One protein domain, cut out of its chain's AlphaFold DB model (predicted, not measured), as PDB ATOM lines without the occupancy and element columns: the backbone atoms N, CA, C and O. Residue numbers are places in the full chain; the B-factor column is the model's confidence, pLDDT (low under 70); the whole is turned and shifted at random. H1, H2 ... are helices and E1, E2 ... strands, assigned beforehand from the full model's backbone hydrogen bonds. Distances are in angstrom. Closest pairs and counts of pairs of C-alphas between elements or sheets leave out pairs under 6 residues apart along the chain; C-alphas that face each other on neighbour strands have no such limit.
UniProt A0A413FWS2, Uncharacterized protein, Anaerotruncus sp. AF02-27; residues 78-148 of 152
ATOM      1  N   GLN A  78     198.269 214.722 233.231       90.12
ATOM      2  CA  GLN A  78     198.937 215.063 231.983       90.12
ATOM      3  C   GLN A  78     198.686 214.004 230.901       90.12
ATOM      4  O   GLN A  78     198.355 214.383 229.779       90.12
ATOM      5  N   ASP A  79     198.793 212.710 231.229       91.25
ATOM      6  CA  ASP A  79     198.454 211.629 230.295       91.25
ATOM      7  C   ASP A  79     197.010 211.786 229.813       91.25
ATOM      8  O   ASP A  79     196.769 211.804 228.612       91.25
ATOM      9  N   ILE A  80     196.060 211.989 230.730       91.62
ATOM     10  CA  ILE A  80     194.633 212.148 230.409       91.62
ATOM     11  C   ILE A  80     194.401 213.336 229.466       91.62
ATOM     12  O   ILE A  80     193.719 213.202 228.449       91.62
ATOM     13  N   VAL A  81     195.022 214.485 229.743       94.25
ATOM     14  CA  VAL A  81     194.935 215.674 228.879       94.25
ATOM     15  C   VAL A  81     195.497 215.400 227.482       94.25
ATOM     16  O   VAL A  81     194.879 215.780 226.486       94.25
ATOM     17  N   ILE A  82     196.645 214.724 227.388       93.94
ATOM     18  CA  ILE A  82     197.250 214.346 226.104       93.94
ATOM     19  C   ILE A  82     196.328 213.400 225.343       93.94
ATOM     20  O   ILE A  82     196.105 213.604 224.148       93.94
ATOM     21  N   MET A  83     195.763 212.406 226.035       95.12
ATOM     22  CA  MET A  83     194.858 211.433 225.439       95.12
ATOM     23  C   MET A  83     193.632 212.123 224.831       95.12
ATOM     24  O   MET A  83     193.345 211.926 223.650       95.12
ATOM     25  N   HIS A  84     192.964 213.006 225.583       95.94
ATOM     26  CA  HIS A  84     191.841 213.785 225.053       95.94
ATOM     27  C   HIS A  84     192.250 214.670 223.870       95.94
ATOM     28  O   HIS A  84     191.511 214.757 222.890       95.94
ATOM     29  N   GLY A  85     193.425 215.307 223.935       96.12
ATOM     30  CA  GLY A  85     193.946 216.142 222.852       96.12
ATOM     31  C   GLY A  85     194.136 215.364 221.548       96.12
ATOM     32  O   GLY A  85     193.649 215.791 220.503       96.12
ATOM     33  N   ARG A  86     194.766 214.184 221.607       95.94
ATOM     34  CA  ARG A  86     194.964 213.309 220.437       95.94
ATOM     35  C   ARG A  86     193.638 212.844 219.833       95.94
ATOM     36  O   ARG A  86     193.456 212.913 218.618       95.94
ATOM     37  N   VAL A  87     192.687 212.434 220.678       96.75
ATOM     38  CA  VAL A  87     191.344 212.032 220.229       96.75
ATOM     39  C   VAL A  87     190.620 213.195 219.544       96.75
ATOM     40  O   VAL A  87     190.043 213.003 218.475       96.75
ATOM     41  N   ALA A  88     190.689 214.407 220.103       96.56
ATOM     42  CA  ALA A  88     190.071 215.599 219.519       96.56
ATOM     43  C   ALA A  88     190.714 216.019 218.183       96.56
ATOM     44  O   ALA A  88     190.022 216.525 217.299       96.56
ATOM     45  N   GLU A  89     192.015 215.778 218.016       95.50
ATOM     46  CA  GLU A  89     192.746 215.994 216.761       95.50
ATOM     47  C   GLU A  89     192.510 214.884 215.719       95.50
ATOM     48  O   GLU A  89     192.988 214.986 214.590       95.50
ATOM     49  N   GLY A  90     191.759 213.834 216.066       96.00
ATOM     50  CA  GLY A  90     191.450 212.727 215.163       96.00
ATOM     51  C   GLY A  90     192.586 211.716 215.011       96.00
ATOM     52  O   GLY A  90     192.603 210.989 214.026       96.00
ATOM     53  N   THR A  91     193.509 211.650 215.977       96.75
ATOM     54  CA  THR A  91     194.628 210.690 216.010       96.75
ATOM     55  C   THR A  91     194.568 209.787 217.253       96.75
ATOM     56  O   THR A  91     195.445 209.840 218.111       96.75
ATOM     57  N   PRO A  92     193.492 208.994 217.427       97.31
ATOM     58  CA  PRO A  92     193.242 208.266 218.670       97.31
ATOM     59  C   PRO A  92     194.148 207.046 218.874       97.31
ATOM     60  O   PRO A  92     194.190 206.515 219.980       97.31
ATOM     61  N   TRP A  93     194.834 206.576 217.833       97.69
ATOM     62  CA  TRP A  93     195.726 205.428 217.929       97.69
ATOM     63  C   TRP A  93     197.131 205.911 218.237       97.69
ATOM     64  O   TRP A  93     197.652 206.762 217.525       97.69
ATOM     65  N   VAL A  94     197.744 205.365 219.280       97.06
ATOM     66  CA  VAL A  94     199.126 205.689 219.643       97.06
ATOM     67  C   VAL A  94     199.924 204.404 219.718       97.06
ATOM     68  O   VAL A  94     199.484 203.442 220.352       97.06
ATOM     69  N   ALA A  95     201.090 204.386 219.082       96.25
ATOM     70  CA  ALA A  95     201.978 203.239 219.113       96.25
ATOM     71  C   ALA A  95     203.409 203.656 219.423       96.25
ATOM     72  O   ALA A  95     203.845 204.743 219.045       96.25
ATOM     73  N   ARG A  96     204.126 202.779 220.125       94.94
ATOM     74  CA  ARG A  96     205.556 202.943 220.372       94.94
ATOM     75  C   ARG A  96     206.325 201.931 219.542       94.94
ATOM     76  O   ARG A  96     206.006 200.737 219.577       94.94
ATOM     77  N   ASP A  97     207.309 202.390 218.786       91.00
ATOM     78  CA  ASP A  97     208.168 201.499 218.018       91.00
ATOM     79  C   ASP A  97     209.278 200.877 218.890       91.00
ATOM     80  O   ASP A  97     209.434 201.195 220.072       91.00
ATOM     81  N   ASP A  98     210.017 199.922 218.327       89.75
ATOM     82  CA  ASP A  98     211.061 199.150 219.004       89.75
ATOM     83  C   ASP A  98     212.275 200.014 219.388       89.75
ATOM     84  O   ASP A  98     212.997 199.672 220.327       89.75
ATOM     85  N   ASP A  99     212.502 201.128 218.688       88.31
ATOM     86  CA  ASP A  99     213.520 202.133 219.017       88.31
ATOM     87  C   ASP A  99     213.046 203.164 220.058       88.31
ATOM     88  O   ASP A  99     213.860 203.927 220.586       88.31
ATOM     89  N   GLY A 100     211.769 203.106 220.442       87.75
ATOM     90  CA  GLY A 100     211.168 203.913 221.495       87.75
ATOM     91  C   GLY A 100     210.419 205.149 221.008       87.75
ATOM     92  O   GLY A 100     209.811 205.814 221.859       87.75
ATOM     93  N   ASP A 101     210.420 205.425 219.701       91.62
ATOM     94  CA  ASP A 101     209.678 206.541 219.120       91.62
ATOM     95  C   ASP A 101     208.166 206.339 219.280       91.62
ATOM     96  O   ASP A 101     207.641 205.227 219.158       91.62
ATOM     97  N   LEU A 102     207.475 207.414 219.666       94.69
ATOM     98  CA  LEU A 102     206.048 207.420 219.966       94.69
ATOM     99  C   LEU A 102     205.293 208.208 218.900       94.69
ATOM    100  O   LEU A 102     205.495 209.408 218.735       94.69
ATOM    101  N   GLU A 103     204.350 207.546 218.243       95.25
ATOM    102  CA  GLU A 103     203.636 208.102 217.098       95.25
ATOM    103  C   GLU A 103     202.118 208.016 217.285       95.25
ATOM    104  O   GLU A 103     201.591 207.081 217.900       95.25
ATOM    105  N   ALA A 104     201.410 209.010 216.745       96.94
ATOM    106  CA  ALA A 104     199.953 209.078 216.697       96.94
ATOM    107  C   ALA A 104     199.425 208.825 215.281       96.94
ATOM    108  O   ALA A 104     199.953 209.367 214.310       96.94
ATOM    109  N   TYR A 105     198.309 208.106 215.184       96.69
ATOM    110  CA  TYR A 105     197.692 207.695 213.927       96.69
ATOM    111  C   TYR A 105     196.183 207.927 213.942       96.69
ATOM    112  O   TYR A 105     195.509 207.812 214.973       96.69
ATOM    113  N   LYS A 106     195.636 208.238 212.764       95.94
ATOM    114  CA  LYS A 106     194.189 208.396 212.553       95.94
ATOM    115  C   LYS A 106     193.456 207.060 212.604       95.94
ATOM    116  O   LYS A 106     192.407 206.937 213.240       95.94
ATOM    117  N   GLU A 107     194.046 206.055 211.972       95.06
ATOM    118  CA  GLU A 107     193.564 204.679 211.935       95.06
ATOM    119  C   GLU A 107     194.523 203.750 212.675       95.06
ATOM    120  O   GLU A 107     195.664 204.114 212.953       95.06
ATOM    121  N   LYS A 108     194.052 202.545 213.011       95.75
ATOM    122  CA  LYS A 108     194.879 201.562 213.706       95.75
ATOM    123  C   LYS A 108     196.034 201.139 212.793       95.75
ATOM    124  O   LYS A 108     195.751 200.533 211.759       95.75
ATOM    125  N   PRO A 109     197.302 201.383 213.165       95.31
ATOM    126  CA  PRO A 109     198.422 200.953 212.347       95.31
ATOM    127  C   PRO A 109     198.598 199.428 212.402       95.31
ATOM    128  O   PRO A 109     198.286 198.763 213.396       95.31
ATOM    129  N   GLU A 110     199.151 198.867 211.334       94.44
ATOM    130  CA  GLU A 110     199.586 197.479 211.261       94.44
ATOM    131  C   GLU A 110     201.040 197.343 211.725       94.44
ATOM    132  O   GLU A 110     201.906 198.149 211.378       94.44
ATOM    133  N   ARG A 111     201.335 196.290 212.499       92.44
ATOM    134  CA  ARG A 111     202.708 195.997 212.924       92.44
ATOM    135  C   ARG A 111     203.462 195.287 211.804       92.44
ATOM    136  O   ARG A 111     203.153 194.140 211.472       92.44
ATOM    137  N   LEU A 112     204.500 195.929 211.281       87.62
ATOM    138  CA  LEU A 112     205.470 195.331 210.367       87.62
ATOM    139  C   LEU A 112     206.785 195.025 211.096       87.62
ATOM    140  O   LEU A 112     206.993 195.376 212.251       87.62
ATOM    141  N   LYS A 113     207.711 194.347 210.405       82.06
ATOM    142  CA  LYS A 113     209.028 193.973 210.962       82.06
ATOM    143  C   LYS A 113     209.922 195.154 211.348       82.06
ATOM    144  O   LYS A 113     210.902 194.933 212.047       82.06
ATOM    145  N   ILE A 114     209.658 196.327 210.788       79.62
ATOM    146  CA  ILE A 114     210.527 197.505 210.871       79.62
ATOM    147  C   ILE A 114     209.833 198.694 211.532       79.62
ATOM    148  O   ILE A 114     210.384 199.782 211.473       79.62
ATOM    149  N   GLY A 115     208.616 198.500 212.044       85.88
ATOM    150  CA  GLY A 115     207.831 199.582 212.610       85.88
ATOM    151  C   GLY A 115     206.332 199.408 212.444       85.88
ATOM    152  O   GLY A 115     205.828 198.335 212.087       85.88
ATOM    153  N   TRP A 116     205.622 200.489 212.720       91.19
ATOM    154  CA  TRP A 116     204.185 200.614 212.533       91.19
ATOM    155  C   TRP A 116     203.882 201.244 211.174       91.19
ATOM    156  O   TRP A 116     204.591 202.134 210.716       91.19
ATOM    157  N   TYR A 117     202.853 200.744 210.497       89.19
ATOM    158  CA  TYR A 117     202.475 201.210 209.168       89.19
ATOM    159  C   TYR A 117     200.991 201.547 209.105       89.19
ATOM    160  O   TYR A 117     200.153 200.805 209.612       89.19
ATOM    161  N   THR A 118     200.669 202.637 208.422       89.88
ATOM    162  CA  THR A 118     199.311 202.987 208.013       89.88
ATOM    163  C   THR A 118     199.368 203.664 206.644       89.88
ATOM    164  O   THR A 118     200.421 204.159 206.237       89.88
ATOM    165  N   ASP A 119     198.248 203.663 205.924       85.88
ATOM    166  CA  ASP A 119     198.119 204.375 204.649       85.88
ATOM    167  C   ASP A 119     197.974 205.901 204.841       85.88
ATOM    168  O   ASP A 119     198.136 206.664 203.887       85.88
ATOM    169  N   ASP A 120     197.683 206.343 206.068       85.06
ATOM    170  CA  ASP A 120     197.569 207.747 206.470       85.06
ATOM    171  C   ASP A 120     198.893 208.338 207.003       85.06
ATOM    172  O   ASP A 120     199.870 207.638 207.254       85.06
ATOM    173  N   ASP A 121     198.917 209.655 207.228       85.88
ATOM    174  CA  ASP A 121     200.015 210.311 207.945       85.88
ATOM    175  C   ASP A 121     200.086 209.854 209.416       85.88
ATOM    176  O   ASP A 121     199.054 209.676 210.081       85.88
ATOM    177  N   TYR A 122     201.310 209.761 209.937       86.88
ATOM    178  CA  TYR A 122     201.598 209.661 211.365       86.88
ATOM    179  C   TYR A 122     202.142 210.987 211.905       86.88
ATOM    180  O   TYR A 122     202.603 211.851 211.155       86.88
ATOM    181  N   TYR A 123     202.062 211.152 213.222       90.94
ATOM    182  CA  TYR A 123     202.535 212.345 213.914       90.94
ATOM    183  C   TYR A 123     203.461 211.957 215.057       90.94
ATOM    184  O   TYR A 123     203.021 211.287 215.993       90.94
ATOM    185  N   ASP A 124     204.701 212.440 215.009       90.88
ATOM    186  CA  ASP A 124     205.656 212.277 216.102       90.88
ATOM    187  C   ASP A 124     205.127 212.960 217.367       90.88
ATOM    188  O   ASP A 124     204.794 214.154 217.380       90.88
ATOM    189  N   ILE A 125     205.062 212.200 218.453       91.56
ATOM    190  CA  ILE A 125     204.744 212.689 219.788       91.56
ATOM    191  C   ILE A 125     206.040 212.699 220.603       91.56
ATOM    192  O   ILE A 125     206.956 211.918 220.375       91.56
ATOM    193  N   ASN A 126     206.137 213.587 221.595       89.62
ATOM    194  CA  ASN A 126     207.245 213.539 222.544       89.62
ATOM    195  C   ASN A 126     207.322 212.152 223.220       89.62
ATOM    196  O   ASN A 126     206.395 211.760 223.929       89.62
ATOM    197  N   ASN A 127     208.453 211.464 223.039       88.31
ATOM    198  CA  ASN A 127     208.712 210.107 223.526       88.31
ATOM    199  C   ASN A 127     208.580 209.936 225.047       88.31
ATOM    200  O   ASN A 127     208.309 208.819 225.496       88.31
ATOM    201  N   ASP A 128     208.736 211.013 225.824       87.25
ATOM    202  CA  ASP A 128     208.583 211.003 227.284       87.25
ATOM    203  C   ASP A 128     207.109 210.946 227.730       87.25
ATOM    204  O   ASP A 128     206.813 210.636 228.888       87.25
ATOM    205  N   LEU A 129     206.168 211.256 226.831       88.50
ATOM    206  CA  LEU A 129     204.734 211.169 227.101       88.50
ATOM    207  C   LEU A 129     204.267 209.717 227.036       88.50
ATOM    208  O   LEU A 129     204.847 208.907 226.312       88.50
ATOM    209  N   LEU A 130     203.206 209.385 227.783       90.06
ATOM    210  CA  LEU A 130     202.594 208.050 227.767       90.06
ATOM    211  C   LEU A 130     203.651 206.935 227.908       90.06
ATOM    212  O   LEU A 130     203.661 205.943 227.177       90.06
ATOM    213  N   SER A 131     204.594 207.128 228.834       90.00
ATOM    214  CA  SER A 131     205.756 206.245 229.038       90.00
ATOM    215  C   SER A 131     205.385 204.813 229.446       90.00
ATOM    216  O   SER A 131     206.221 203.913 229.412       90.00
ATOM    217  N   TRP A 132     204.122 204.591 229.806       89.50
ATOM    218  CA  TRP A 132     203.549 203.284 230.100       89.50
ATOM    219  C   TRP A 132     203.229 202.452 228.845       89.50
ATOM    220  O   TRP A 132     203.101 201.236 228.975       89.50
ATOM    221  N   ILE A 133     203.137 203.059 227.651       91.75
ATOM    222  CA  ILE A 133     203.046 202.326 226.375       91.75
ATOM    223  C   ILE A 133     204.424 201.739 226.080       91.75
ATOM    224  O   ILE A 133     205.392 202.489 225.936       91.75
ATOM    225  N   LYS A 134     204.537 200.413 225.993       92.00
ATOM    226  CA  LYS A 134     205.834 199.750 225.796       92.00
ATOM    227  C   LYS A 134     206.207 199.660 224.313       92.00
ATOM    228  O   LYS A 134     205.320 199.683 223.461       92.00
ATOM    229  N   PRO A 135     207.505 199.509 223.991       92.44
ATOM    230  CA  PRO A 135     207.943 199.235 222.625       92.44
ATOM    231  C   PRO A 135     207.189 198.050 222.009       92.44
ATOM    232  O   PRO A 135     207.047 196.999 222.641       92.44
ATOM    233  N   GLY A 136     206.681 198.242 220.792       91.12
ATOM    234  CA  GLY A 136     205.878 197.258 220.072       91.12
ATOM    235  C   GLY A 136     204.407 197.185 220.500       91.12
ATOM    236  O   GLY A 136     203.682 196.328 219.991       91.12
ATOM    237  N   GLU A 137     203.935 198.069 221.386       93.56
ATOM    238  CA  GLU A 137     202.519 198.195 221.746       93.56
ATOM    239  C   GLU A 137     201.831 199.326 220.969       93.56
ATOM    240  O   GLU A 137     202.418 200.369 220.680       93.56
ATOM    241  N   CYS A 138     200.554 199.106 220.653       95.62
ATOM    242  CA  CYS A 138     199.647 200.091 220.075       95.62
ATOM    243  C   CYS A 138     198.353 200.081 220.883       95.62
ATOM    244  O   CYS A 138     197.796 199.013 221.157       95.62
ATOM    245  N   VAL A 139     197.859 201.266 221.224       95.38
ATOM    246  CA  VAL A 139     196.663 201.461 222.046       95.38
ATOM    247  C   VAL A 139     195.663 202.382 221.359       95.38
ATOM    248  O   VAL A 139     196.042 203.264 220.590       95.38
ATOM    249  N   ASP A 140     194.382 202.171 221.654       97.06
ATOM    250  CA  ASP A 140     193.316 203.114 221.330       97.06
ATOM    251  C   ASP A 140     193.044 203.985 222.557       97.06
ATOM    252  O   ASP A 140     192.548 203.509 223.581       97.06
ATOM    253  N   LEU A 141     193.357 205.273 222.462       95.94
ATOM    254  CA  LEU A 141     193.166 206.197 223.573       95.94
ATOM    255  C   LEU A 141     191.692 206.367 223.952       95.94
ATOM    256  O   LEU A 141     191.397 206.714 225.091       95.94
ATOM    257  N   ARG A 142     190.755 206.099 223.036       95.94
ATOM    258  CA  ARG A 142     189.313 206.184 223.313       95.94
ATOM    259  C   ARG A 142     188.871 205.089 224.271       95.94
ATOM    260  O   ARG A 142     188.145 205.375 225.212       95.94
ATOM    261  N   GLU A 143     189.350 203.863 224.066       91.75
ATOM    262  CA  GLU A 143     189.041 202.736 224.954       91.75
ATOM    263  C   GLU A 143     189.571 202.991 226.370       91.75
ATOM    264  O   GLU A 143     188.925 202.647 227.357       91.75
ATOM    265  N   ILE A 144     190.731 203.642 226.473       90.62
ATOM    266  CA  ILE A 144     191.326 204.011 227.756       90.62
ATOM    267  C   ILE A 144     190.523 205.124 228.429       90.62
ATOM    268  O   ILE A 144     190.183 205.007 229.606       90.62
ATOM    269  N   LEU A 145     190.197 206.186 227.691       91.12
ATOM    270  CA  LEU A 145     189.411 207.304 228.212       91.12
ATOM    271  C   LEU A 145     188.002 206.876 228.628       91.12
ATOM    272  O   LEU A 145     187.537 207.318 229.672       91.12
ATOM    273  N   ASP A 146     187.363 205.951 227.910       87.12
ATOM    274  CA  ASP A 146     186.070 205.379 228.308       87.12
ATOM    275  C   ASP A 146     186.131 204.697 229.689       87.12
ATOM    276  O   ASP A 146     185.132 204.666 230.417       87.12
ATOM    277  N   GLU A 147     187.281 204.133 230.074       77.69
ATOM    278  CA  GLU A 147     187.504 203.567 231.410       77.69
ATOM    279  C   GLU A 147     187.866 204.628 232.456       77.69
ATOM    280  O   GLU A 147     187.426 204.516 233.602       77.69
ATOM    281  N   VAL A 148     188.611 205.667 232.072       81.19
ATOM    282  CA  VAL A 148     188.978 206.786 232.958       81.19
ATOM    283  C   VAL A 148     187.762 207.646 233.299       81.19
ATOM    284  O   VAL A 148     187.496 207.896 234.472       81.19
TER     285      VAL A 148
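This is residues 78 to 148 of the 152 residues of an uncharacterized protein of Anaerotruncus sp. AF02-27 (UniProt A0A413FWS2). A small, twisted sheet of four strands has H1 over one face, while H2 continues from edge strand E6 and packs on H1. The helices are at one end of the longest axis, and the hairpin E3 and E4 sticks out at the other. The printed part has 71 residues, in the order H1 E1 E2 E3 E4 E5 E6 H2; the class is mixed, and the sheet order E5, E2, E1, E6 is antiparallel. It is compact, with a radius of gyration of the C-alphas of 11.1 A and spans of 32 by 23 by 19 A.

The sheet has E5, residues 122 to 125, 9.5 A; E2, 102 to 105, 10.3 A; E1, 93 to 96, 10.4 A; and E6, 138 to 140. H1, residues 78 to 88, is 15.3 A long from C-alpha 78 at (198.937, 215.063, 231.983). E3 is residues 110 to 112 and E4 115 to 117. H2, residues 141 to 148, 10.3 A, ends at C-alpha 148 (188.978, 206.786, 232.958).

From edge to edge the sheet's strand lines turn by 85 degrees. Within hydrogen-bond range are N 103 and O 95 of the hairpin E1 and E2, 3.0 A apart, N 123 and O 104 of the antiparallel neighbours E5 and E2, 3.0 A apart, and N 139 and O 94 of the antiparallel neighbours E6 and E1, 2.9 A apart. H1 is on the sheet, over E1. H1 and H2 touch at a steep tilt of 51 degrees, opposite ways; their closest C-alphas, Met 83 and Leu 141, are 5.8 A apart. H2 is not on the sheet. In the hairpin E3 and E4, N 110 and O 117 are 2.8 A apart; E3 is apart from E1. Every O i to N i+4 pair is within hydrogen-bond range in H1, and 3 of 4 in H2.

The farthest C-alphas, Lys 113 and Val 148, are 32.4 A apart. The printed part has no cut; the link E5 to E6 is long, 12 residues, and no printed residue is under 70 in pLDDT.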